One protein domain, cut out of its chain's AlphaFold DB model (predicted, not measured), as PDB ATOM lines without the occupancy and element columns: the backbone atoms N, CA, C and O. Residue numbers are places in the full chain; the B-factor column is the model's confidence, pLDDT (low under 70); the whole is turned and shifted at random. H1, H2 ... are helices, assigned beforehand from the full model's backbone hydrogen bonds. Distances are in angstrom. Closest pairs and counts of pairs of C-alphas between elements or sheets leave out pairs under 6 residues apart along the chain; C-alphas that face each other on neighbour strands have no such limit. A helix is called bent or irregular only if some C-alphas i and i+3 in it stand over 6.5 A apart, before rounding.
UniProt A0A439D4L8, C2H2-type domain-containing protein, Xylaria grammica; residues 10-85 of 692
ATOM      1  N   ALA A  10      38.207   8.539  64.654       72.62
ATOM      2  CA  ALA A  10      37.879   9.700  63.823       72.62
ATOM      3  C   ALA A  10      39.109  10.244  63.067       72.62
ATOM      4  O   ALA A  10      39.066  10.403  61.848       72.62
ATOM      5  N   LEU A  11      40.233  10.432  63.771       75.81
ATOM      6  CA  LEU A  11      41.506  10.881  63.196       75.81
ATOM      7  C   LEU A  11      42.108   9.830  62.244       75.81
ATOM      8  O   LEU A  11      42.778  10.174  61.271       75.81
ATOM      9  N   ALA A  12      41.873   8.540  62.505       72.88
ATOM     10  CA  ALA A  12      42.275   7.451  61.618       72.88
ATOM     11  C   ALA A  12      41.512   7.483  60.287       72.88
ATOM     12  O   ALA A  12      42.139   7.404  59.229       72.88
ATOM     13  N   ASN A  13      40.190   7.658  60.337       75.06
ATOM     14  CA  ASN A  13      39.348   7.787  59.151       75.06
ATOM     15  C   ASN A  13      39.690   9.061  58.361       75.06
ATOM     16  O   ASN A  13      39.918   9.005  57.155       75.06
ATOM     17  N   GLU A  14      39.852  10.197  59.046       79.81
ATOM     18  CA  GLU A  14      40.269  11.458  58.427       79.81
ATOM     19  C   GLU A  14      41.612  11.321  57.685       79.81
ATOM     20  O   GLU A  14      41.720  11.712  56.524       79.81
ATOM     21  N   ARG A  15      42.628  10.702  58.306       79.94
ATOM     22  CA  ARG A  15      43.939  10.447  57.678       79.94
ATOM     23  C   ARG A  15      43.865   9.439  56.523       79.94
ATOM     24  O   ARG A  15      44.616   9.568  55.553       79.94
ATOM     25  N   PHE A  16      42.968   8.456  56.589       82.75
ATOM     26  CA  PHE A  16      42.739   7.507  55.494       82.75
ATOM     27  C   PHE A  16      42.060   8.175  54.285       82.75
ATOM     28  O   PHE A  16      42.441   7.902  53.145       82.75
ATOM     29  N   ILE A  17      41.127   9.101  54.519       78.62
ATOM     30  CA  ILE A  17      40.434   9.869  53.473       78.62
ATOM     31  C   ILE A  17      41.343  10.956  52.871       78.62
ATOM     32  O   ILE A  17      41.403  11.085  51.651       78.62
ATOM     33  N   LYS A  18      42.083  11.711  53.697       79.75
ATOM     34  CA  LYS A  18      42.936  12.839  53.264       79.75
ATOM     35  C   LYS A  18      44.233  12.448  52.543       79.75
ATOM     36  O   LYS A  18      44.912  13.326  52.032       79.75
ATOM     37  N   THR A  19      44.616  11.171  52.512       78.00
ATOM     38  CA  THR A  19      45.836  10.735  51.809       78.00
ATOM     39  C   THR A  19      45.538  10.408  50.347       78.00
ATOM     40  O   THR A  19      44.795   9.463  50.078       78.00
ATOM     41  N   ASP A  20      46.166  11.136  49.416       78.62
ATOM     42  CA  ASP A  20      45.854  11.155  47.972       78.62
ATOM     43  C   ASP A  20      45.873   9.806  47.249       78.62
ATOM     44  O   ASP A  20      45.259   9.668  46.195       78.62
ATOM     45  N   LEU A  21      46.538   8.806  47.827       79.50
ATOM     46  CA  LEU A  21      46.599   7.443  47.318       79.50
ATOM     47  C   LEU A  21      45.207   6.777  47.324       79.50
ATOM     48  O   LEU A  21      44.725   6.324  48.375       79.50
ATOM     49  N   ARG A  22      44.573   6.697  46.147       78.81
ATOM     50  CA  ARG A  22      43.270   6.058  45.908       78.81
ATOM     51  C   ARG A  22      43.444   4.774  45.091       78.81
ATOM     52  O   ARG A  22      44.453   4.562  44.424       78.81
ATOM     53  N   LEU A  23      42.409   3.931  45.079       66.31
ATOM     54  CA  LEU A  23      42.430   2.630  44.393       66.31
ATOM     55  C   LEU A  23      42.721   2.733  42.877       66.31
ATOM     56  O   LEU A  23      43.300   1.826  42.293       66.31
ATOM     57  N   LYS A  24      42.366   3.861  42.243       72.19
ATOM     58  CA  LYS A  24      42.646   4.147  40.823       72.19
ATOM     59  C   LYS A  24      44.132   4.364  40.501       72.19
ATOM     60  O   LYS A  24      44.532   4.182  39.355       72.19
ATOM     61  N   ASP A  25      44.943   4.761  41.480       75.56
ATOM     62  CA  ASP A  25      46.345   5.139  41.257       75.56
ATOM     63  C   ASP A  25      47.261   3.895  41.249       75.56
ATOM     64  O   ASP A  25      48.343   3.910  40.666       75.56
ATOM     65  N   ILE A  26      46.750   2.770  41.763       77.06
ATOM     66  CA  ILE A  26      47.314   1.414  41.636       77.06
ATOM     67  C   ILE A  26      47.463   0.990  40.164       77.06
ATOM     68  O   ILE A  26      48.381   0.257  39.820       77.06
ATOM     69  N   ALA A  27      46.605   1.489  39.267       64.00
ATOM     70  CA  ALA A  27      46.712   1.238  37.827       64.00
ATOM     71  C   ALA A  27      47.762   2.124  37.115       64.00
ATOM     72  O   ALA A  27      47.827   2.116  35.887       64.00
ATOM     73  N   ARG A  28      48.534   2.932  37.861       67.56
ATOM     74  CA  ARG A  28      49.523   3.895  37.338       67.56
ATOM     75  C   ARG A  28      50.908   3.789  37.987       67.56
ATOM     76  O   ARG A  28      51.889   4.107  37.328       67.56
ATOM     77  N   ASP A  29      50.990   3.351  39.242       76.56
ATOM     78  CA  ASP A  29      52.244   3.069  39.954       76.56
ATOM     79  C   ASP A  29      52.183   1.660  40.556       76.56
ATOM     80  O   ASP A  29      51.350   1.372  41.412       76.56
ATOM     81  N   GLU A  30      53.100   0.786  40.147       66.69
ATOM     82  CA  GLU A  30      53.233  -0.582  40.668       66.69
ATOM     83  C   GLU A  30      53.442  -0.600  42.198       66.69
ATOM     84  O   GLU A  30      52.910  -1.452  42.914       66.69
ATOM     85  N   ASN A  31      54.111   0.423  42.742       75.44
ATOM     86  CA  ASN A  31      54.342   0.588  44.178       75.44
ATOM     87  C   ASN A  31      53.102   1.106  44.928       75.44
ATOM     88  O   ASN A  31      53.038   0.997  46.159       75.44
ATOM     89  N   ALA A  32      52.108   1.669  44.229       78.75
ATOM     90  CA  ALA A  32      50.892   2.184  44.850       78.75
ATOM     91  C   ALA A  32      50.043   1.059  45.457       78.75
ATOM     92  O   ALA A  32      49.405   1.299  46.480       78.75
ATOM     93  N   MET A  33      50.105  -0.171  44.923       77.31
ATOM     94  CA  MET A  33      49.481  -1.347  45.547       77.31
ATOM     95  C   MET A  33      50.026  -1.567  46.966       77.31
ATOM     96  O   MET A  33      49.278  -1.527  47.942       77.31
ATOM     97  N   THR A  34      51.346  -1.715  47.103       76.69
ATOM     98  CA  THR A  34      52.022  -1.945  48.391       76.69
ATOM     99  C   THR A  34      51.768  -0.804  49.376       76.69
ATOM    100  O   THR A  34      51.462  -1.039  50.548       76.69
ATOM    101  N   ARG A  35      51.814   0.448  48.901       81.12
ATOM    102  CA  ARG A  35      51.485   1.639  49.702       81.12
ATOM    103  C   ARG A  35      50.016   1.637  50.156       81.12
ATOM    104  O   ARG A  35      49.740   2.011  51.297       81.12
ATOM    105  N   TYR A  36      49.081   1.189  49.315       83.31
ATOM    106  CA  TYR A  36      47.650   1.130  49.633       83.31
ATOM    107  C   TYR A  36      47.339   0.022  50.648       83.31
ATOM    108  O   TYR A  36      46.620   0.271  51.617       83.31
ATOM    109  N   ILE A  37      47.954  -1.155  50.505       81.31
ATOM    110  CA  ILE A  37      47.878  -2.244  51.492       81.31
ATOM    111  C   ILE A  37      48.385  -1.749  52.855       81.31
ATOM    112  O   ILE A  37      47.670  -1.847  53.851       81.31
ATOM    113  N   GLN A  38      49.564  -1.117  52.909       85.06
ATOM    114  CA  GLN A  38      50.101  -0.546  54.152       85.06
ATOM    115  C   GLN A  38      49.190   0.544  54.749       85.06
ATOM    116  O   GLN A  38      48.991   0.577  55.965       85.06
ATOM    117  N   LYS A  39      48.598   1.414  53.918       85.94
ATOM    118  CA  LYS A  39      47.606   2.424  54.331       85.94
ATOM    119  C   LYS A  39      46.363   1.768  54.957       85.94
ATOM    120  O   LYS A  39      45.944   2.187  56.036       85.94
ATOM    121  N   LYS A  40      45.810   0.720  54.335       84.94
ATOM    122  CA  LYS A  40      44.613  -0.001  54.809       84.94
ATOM    123  C   LYS A  40      44.875  -0.813  56.086       84.94
ATOM    124  O   LYS A  40      44.068  -0.748  57.008       84.94
ATOM    125  N   VAL A  41      46.033  -1.468  56.204       84.19
ATOM    126  CA  VAL A  41      46.467  -2.170  57.432       84.19
ATOM    127  C   VAL A  41      46.647  -1.195  58.604       84.19
ATOM    128  O   VAL A  41      46.133  -1.446  59.695       84.19
ATOM    129  N   ARG A  42      47.304  -0.043  58.392       85.38
ATOM    130  CA  ARG A  42      47.451   1.003  59.427       85.38
ATOM    131  C   ARG A  42      46.100   1.561  59.880       85.38
ATOM    132  O   ARG A  42      45.896   1.738  61.078       85.38
ATOM    133  N   TYR A  43      45.185   1.805  58.941       87.62
ATOM    134  CA  TYR A  43      43.824   2.247  59.248       87.62
ATOM    135  C   TYR A  43      43.069   1.205  60.082       87.62
ATOM    136  O   TYR A  43      42.587   1.530  61.161       87.62
ATOM    137  N   ALA A  44      43.046  -0.061  59.661       86.62
ATOM    138  CA  ALA A  44      42.359  -1.128  60.388       86.62
ATOM    139  C   ALA A  44      42.912  -1.355  61.807       86.62
ATOM    140  O   ALA A  44      42.142  -1.575  62.742       86.62
ATOM    141  N   LYS A  45      44.232  -1.222  61.998       86.12
ATOM    142  CA  LYS A  45      44.863  -1.270  63.325       86.12
ATOM    143  C   LYS A  45      44.438  -0.100  64.218       86.12
ATOM    144  O   LYS A  45      44.157  -0.308  65.392       86.12
ATOM    145  N   ALA A  46      44.327   1.111  63.669       83.44
ATOM    146  CA  ALA A  46      43.835   2.281  64.404       83.44
ATOM    147  C   ALA A  46      42.314   2.246  64.672       83.44
ATOM    148  O   ALA A  46      41.852   2.802  65.663       83.44
ATOM    149  N   MET A  47      41.540   1.560  63.828       83.94
ATOM    150  CA  MET A  47      40.105   1.316  64.027       83.94
ATOM    151  C   MET A  47      39.804   0.132  64.963       83.94
ATOM    152  O   MET A  47      38.635  -0.155  65.207       83.94
ATOM    153  N   GLY A  48      40.821  -0.591  65.451       87.75
ATOM    154  CA  GLY A  48      40.641  -1.803  66.260       87.75
ATOM    155  C   GLY A  48      40.007  -2.982  65.507       87.75
ATOM    156  O   GLY A  48      39.514  -3.913  66.136       87.75
ATOM    157  N   THR A  49      39.986  -2.950  64.170       87.94
ATOM    158  CA  THR A  49      39.389  -4.004  63.329       87.94
ATOM    159  C   THR A  49      40.404  -5.035  62.840       87.94
ATOM    160  O   THR A  49      40.004  -6.128  62.439       87.94
ATOM    161  N   LEU A  50      41.699  -4.711  62.902       89.50
ATOM    162  CA  LEU A  50      42.804  -5.660  62.764       89.50
ATOM    163  C   LEU A  50      43.137  -6.254  64.142       89.50
ATOM    164  O   LEU A  50      43.279  -5.502  65.108       89.50
ATOM    165  N   THR A  51      43.281  -7.576  64.242       86.19
ATOM    166  CA  THR A  51      43.703  -8.246  65.484       86.19
ATOM    167  C   THR A  51      45.154  -7.902  65.855       86.19
ATOM    168  O   THR A  51      45.937  -7.449  65.019       86.19
ATOM    169  N   SER A  52      45.535  -8.080  67.124       83.94
ATOM    170  CA  SER A  52      46.868  -7.718  67.646       83.94
ATOM    171  C   SER A  52      48.017  -8.514  67.009       83.94
ATOM    172  O   SER A  52      49.102  -7.967  66.809       83.94
ATOM    173  N   ASP A  53      47.743  -9.766  66.649       86.31
ATOM    174  CA  ASP A  53      48.575 -10.697  65.874       86.31
ATOM    175  C   ASP A  53      48.503 -10.463  64.345       86.31
ATOM    176  O   ASP A  53      49.292 -11.014  63.581       86.31
ATOM    177  N   ASN A  54      47.584  -9.604  63.890       85.31
ATOM    178  CA  ASN A  54      47.200  -9.358  62.498       85.31
ATOM    179  C   ASN A  54      46.622 -10.579  61.741       85.31
ATOM    180  O   ASN A  54      46.459 -10.496  60.523       85.31
ATOM    181  N   THR A  55      46.270 -11.693  62.399       84.88
ATOM    182  CA  THR A  55      45.786 -12.918  61.718       84.88
ATOM    183  C   THR A  55      44.533 -12.690  60.872       84.88
ATOM    184  O   THR A  55      44.380 -13.299  59.813       84.88
ATOM    185  N   ASN A  56      43.667 -11.746  61.251       88.06
ATOM    186  CA  ASN A  56      42.456 -11.426  60.494       88.06
ATOM    187  C   ASN A  56      42.671 -10.490  59.276       88.06
ATOM    188  O   ASN A  56      41.684 -10.029  58.690       88.06
ATOM    189  N   TRP A  57      43.916 -10.200  58.865       83.50
ATOM    190  CA  TRP A  57      44.218  -9.207  57.821       83.50
ATOM    191  C   TRP A  57      43.517  -9.471  56.479       83.50
ATOM    192  O   TRP A  57      43.046  -8.526  55.846       83.50
ATOM    193  N   HIS A  58      43.352 -10.733  56.068       76.88
ATOM    194  CA  HIS A  58      42.575 -11.078  54.871       76.88
ATOM    195  C   HIS A  58      41.126 -10.566  54.962       76.88
ATOM    196  O   HIS A  58      40.621  -9.981  54.007       76.88
ATOM    197  N   GLY A  59      40.486 -10.711  56.130       80.81
ATOM    198  CA  GLY A  59      39.131 -10.217  56.404       80.81
ATOM    199  C   GLY A  59      39.039  -8.693  56.534       80.81
ATOM    200  O   GLY A  59      37.986  -8.111  56.288       80.81
ATOM    201  N   VAL A  60      40.139  -8.018  56.879       82.31
ATOM    202  CA  VAL A  60      40.262  -6.555  56.772       82.31
ATOM    203  C   VAL A  60      40.331  -6.122  55.304       82.31
ATOM    204  O   VAL A  60      39.720  -5.122  54.920       82.31
ATOM    205  N   MET A  61      41.044  -6.870  54.461       77.69
ATOM    206  CA  MET A  61      41.189  -6.550  53.041       77.69
ATOM    207  C   MET A  61      39.906  -6.828  52.241       77.69
ATOM    208  O   MET A  61      39.550  -5.993  51.410       77.69
ATOM    209  N   SER A  62      39.182  -7.917  52.525       70.38
ATOM    210  CA  SER A  62      37.988  -8.362  51.779       70.38
ATOM    211  C   SER A  62      36.654  -7.715  52.183       70.38
ATOM    212  O   SER A  62      35.636  -7.978  51.546       70.38
ATOM    213  N   LYS A  63      36.630  -6.861  53.219       63.56
ATOM    214  CA  LYS A  63      35.419  -6.133  53.660       63.56
ATOM    215  C   LYS A  63      34.996  -4.967  52.757       63.56
ATOM    216  O   LYS A  63      33.902  -4.441  52.928       63.56
ATOM    217  N   GLU A  64      35.835  -4.575  51.802       57.38
ATOM    218  CA  GLU A  64      35.396  -3.799  50.636       57.38
ATOM    219  C   GLU A  64      35.074  -4.792  49.516       57.38
ATOM    220  O   GLU A  64      35.792  -5.781  49.363       57.38
ATOM    221  N   SER A  65      34.002  -4.544  48.758       47.12
ATOM    222  CA  SER A  65      33.464  -5.481  47.763       47.12
ATOM    223  C   SER A  65      34.557  -6.087  46.877       47.12
ATOM    224  O   SER A  65      35.195  -5.399  46.075       47.12
ATOM    225  N   TYR A  66      34.738  -7.406  46.976       47.56
ATOM    226  CA  TYR A  66      35.673  -8.150  46.129       47.56
ATOM    227  C   TYR A  66      35.357  -7.958  44.634       47.56
ATOM    228  O   TYR A  66      36.268  -7.931  43.808       47.56
ATOM    229  N   ALA A  67      34.085  -7.722  44.286       46.91
ATOM    230  CA  ALA A  67      33.672  -7.391  42.927       46.91
ATOM    231  C   ALA A  67      34.204  -6.026  42.449       46.91
ATOM    232  O   ALA A  67      34.562  -5.911  41.278       46.91
ATOM    233  N   ASP A  68      34.335  -5.017  43.318       50.16
ATOM    234  CA  ASP A  68      34.904  -3.711  42.941       50.16
ATOM    235  C   ASP A  68      36.417  -3.813  42.718       50.16
ATOM    236  O   ASP A  68      36.932  -3.326  41.709       50.16
ATOM    237  N   TYR A  69      37.123  -4.529  43.602       53.72
ATOM    238  CA  TYR A  69      38.543  -4.848  43.424       53.72
ATOM    239  C   TYR A  69      38.782  -5.601  42.105       53.72
ATOM    240  O   TYR A  69      39.583  -5.167  41.275       53.72
ATOM    241  N   MET A  70      38.028  -6.677  41.859       54.34
ATOM    242  CA  MET A  70      38.132  -7.457  40.623       54.34
ATOM    243  C   MET A  70      37.708  -6.657  39.383       54.34
ATOM    244  O   MET A  70      38.310  -6.832  38.326       54.34
ATOM    245  N   THR A  71      36.756  -5.724  39.492       57.00
ATOM    246  CA  THR A  71      36.376  -4.815  38.393       57.00
ATOM    247  C   THR A  71      37.496  -3.830  38.060       57.00
ATOM    248  O   THR A  71      37.756  -3.575  36.882       57.00
ATOM    249  N   VAL A  72      38.203  -3.293  39.060       52.72
ATOM    250  CA  VAL A  72      39.372  -2.426  38.837       52.72
ATOM    251  C   VAL A  72      40.533  -3.215  38.228       52.72
ATOM    252  O   VAL A  72      41.105  -2.763  37.236       52.72
ATOM    253  N   VAL A  73      40.829  -4.421  38.726       53.25
ATOM    254  CA  VAL A  73      41.857  -5.308  38.147       53.25
ATOM    255  C   VAL A  73      41.509  -5.698  36.702       53.25
ATOM    256  O   VAL A  73      42.362  -5.605  35.819       53.25
ATOM    257  N   ALA A  74      40.254  -6.059  36.420       58.47
ATOM    258  CA  ALA A  74      39.790  -6.393  35.073       58.47
ATOM    259  C   ALA A  74      39.866  -5.203  34.098       58.47
ATOM    260  O   ALA A  74      40.204  -5.396  32.932       58.47
ATOM    261  N   ARG A  75      39.609  -3.972  34.568       56.53
ATOM    262  CA  ARG A  75      39.766  -2.738  33.773       56.53
ATOM    263  C   ARG A  75      41.229  -2.329  33.578       56.53
ATOM    264  O   ARG A  75      41.560  -1.784  32.528       56.53
ATOM    265  N   ALA A  76      42.109  -2.606  34.541       48.16
ATOM    266  CA  ALA A  76      43.541  -2.326  34.430       48.16
ATOM    267  C   ALA A  76      44.268  -3.313  33.499       48.16
ATOM    268  O   ALA A  76      45.140  -2.903  32.733       48.16
ATOM    269  N   LYS A  77      43.885  -4.599  33.504       55.28
ATOM    270  CA  LYS A  77      44.520  -5.665  32.707       55.28
ATOM    271  C   LYS A  77      44.724  -5.326  31.213       55.28
ATOM    272  O   LYS A  77      45.853  -5.490  30.752       55.28
ATOM    273  N   PRO A  78      43.734  -4.830  30.439       53.72
ATOM    274  CA  PRO A  78      43.957  -4.464  29.036       53.72
ATOM    275  C   PRO A  78      44.885  -3.251  28.855       53.72
ATOM    276  O   PRO A  78      45.632  -3.225  27.883       53.72
ATOM    277  N   LEU A  79      44.888  -2.289  29.787       53.72
ATOM    278  CA  LEU A  79      45.761  -1.104  29.735       53.72
ATOM    279  C   LEU A  79      47.224  -1.455  30.040       53.72
ATOM    280  O   LEU A  79      48.139  -0.950  29.393       53.72
ATOM    281  N   LEU A  80      47.451  -2.369  30.987       47.16
ATOM    282  CA  LEU A  80      48.779  -2.919  31.272       47.16
ATOM    283  C   LEU A  80      49.300  -3.742  30.083       47.16
ATOM    284  O   LEU A  80      50.467  -3.626  29.714       47.16
ATOM    285  N   LEU A  81      48.429  -4.519  29.427       56.22
ATOM    286  CA  LEU A  81      48.779  -5.283  28.226       56.22
ATOM    287  C   LEU A  81      49.051  -4.391  27.002       56.22
ATOM    288  O   LEU A  81      49.948  -4.718  26.224       56.22
ATOM    289  N   SER A  82      48.346  -3.265  26.824       55.38
ATOM    290  CA  SER A  82      48.690  -2.297  25.770       55.38
ATOM    291  C   SER A  82      50.013  -1.598  26.073       55.38
ATOM    292  O   SER A  82      50.902  -1.621  25.229       55.38
ATOM    293  N   ALA A  83      50.219  -1.103  27.299       48.81
ATOM    294  CA  ALA A  83      51.480  -0.473  27.695       48.81
ATOM    295  C   ALA A  83      52.689  -1.418  27.543       48.81
ATOM    296  O   ALA A  83      53.742  -1.004  27.058       48.81
ATOM    297  N   ALA A  84      52.549  -2.702  27.890       52.47
ATOM    298  CA  ALA A  84      53.589  -3.707  27.656       52.47
ATOM    299  C   ALA A  84      53.859  -3.934  26.155       52.47
ATOM    300  O   ALA A  84      55.013  -4.028  25.734       52.47
ATOM    301  N   ARG A  85      52.804  -3.978  25.328       64.56
ATOM    302  CA  ARG A  85      52.904  -4.127  23.867       64.56
ATOM    303  C   ARG A  85      53.555  -2.915  23.199       64.56
ATOM    304  O   ARG A  85      54.371  -3.098  22.298       64.56
TER     305      ARG A  85
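This is residues 10 to 85 of the 692 residues of the protein "C2H2-type domain-containing protein" of Xylaria grammica (UniProt A0A439D4L8). Two helices, H1 and H2, fold back on each other as a helical hairpin, and the short helix H3 packs on H2 near its last residues; from there a long bent helix, H4, runs away to the far end, touching no other helix. H2 lies nearest the middle, and H4 makes much of the length. The printed part has 76 residues with four named helices, H1, H2, H3 and H4 in that order, and no named strand, an all helix domain. The whole is only just loose, close to compact, with a radius of gyration of the C-alphas of 14.1 A, and elongated, spanning 44 by 24 by 18 A.

H1 is residues 10 to 18, 12.1 A from first to last C-alpha, and begins with C-alpha 10 at (37.879, 9.700, 63.823). H2 is residues 30 to 46, 25.7 A long, and ends with C-alpha 46 at (43.835, 2.281, 64.404). It is neither bent nor irregular, but only just: C-alphas 30 and 33 are 6.2 A apart. H3 is residues 57 to 61, 6.3 A long. H4, residues 66 to 85, was assigned as one helix by its hydrogen bonds but is bent: C-alphas 75 and 78 are 6.6 A apart. Its arms are H4a, residues 66 to 75, 14.1 A long, and H4b, residues 78 to 85, 10.3 A long. C-alpha 85 is at (52.904, -4.127, 23.867).

H1 and H2 touch and form a helical hairpin, opposite ways at a shallow tilt of 13 degrees. Their closest C-alphas are those of Ala 12 and Tyr 43, 5.9 A apart, and H2 touches H1 with residues 39 to 46 alone. H2 touches H3 with residues 40 to 44 alone, the closest C-alphas being those of Ala 44 and Val 60, 6.9 A apart. H1 and H3 are apart. H4a and H4b are each apart from H1, H2 and H3. The lines of H4a and H4b stand at a steep tilt of 37 degrees, only just past shallow. In H1, H3, H4a and H4b every O i to N i+4 pair is within hydrogen-bond range; in H2, 12 of 13 are.

The C-alphas of Ala 10 and Arg 85 are the two farthest apart, at 44.9 A. The printed part has no cut. The link from H1 to H2, with 11 residues, is long; that from H2 to H3, with 10, is short; that from H3 to H4, with 4, is tight. Residues 62 to 67, of which 66 and 67 belong to H4a, stand free. The mean pLDDT of the printed part is 72.0, and 27 residues are under 70: residue 23, residues 27 to 28, residue 30 and residues 63 to 85.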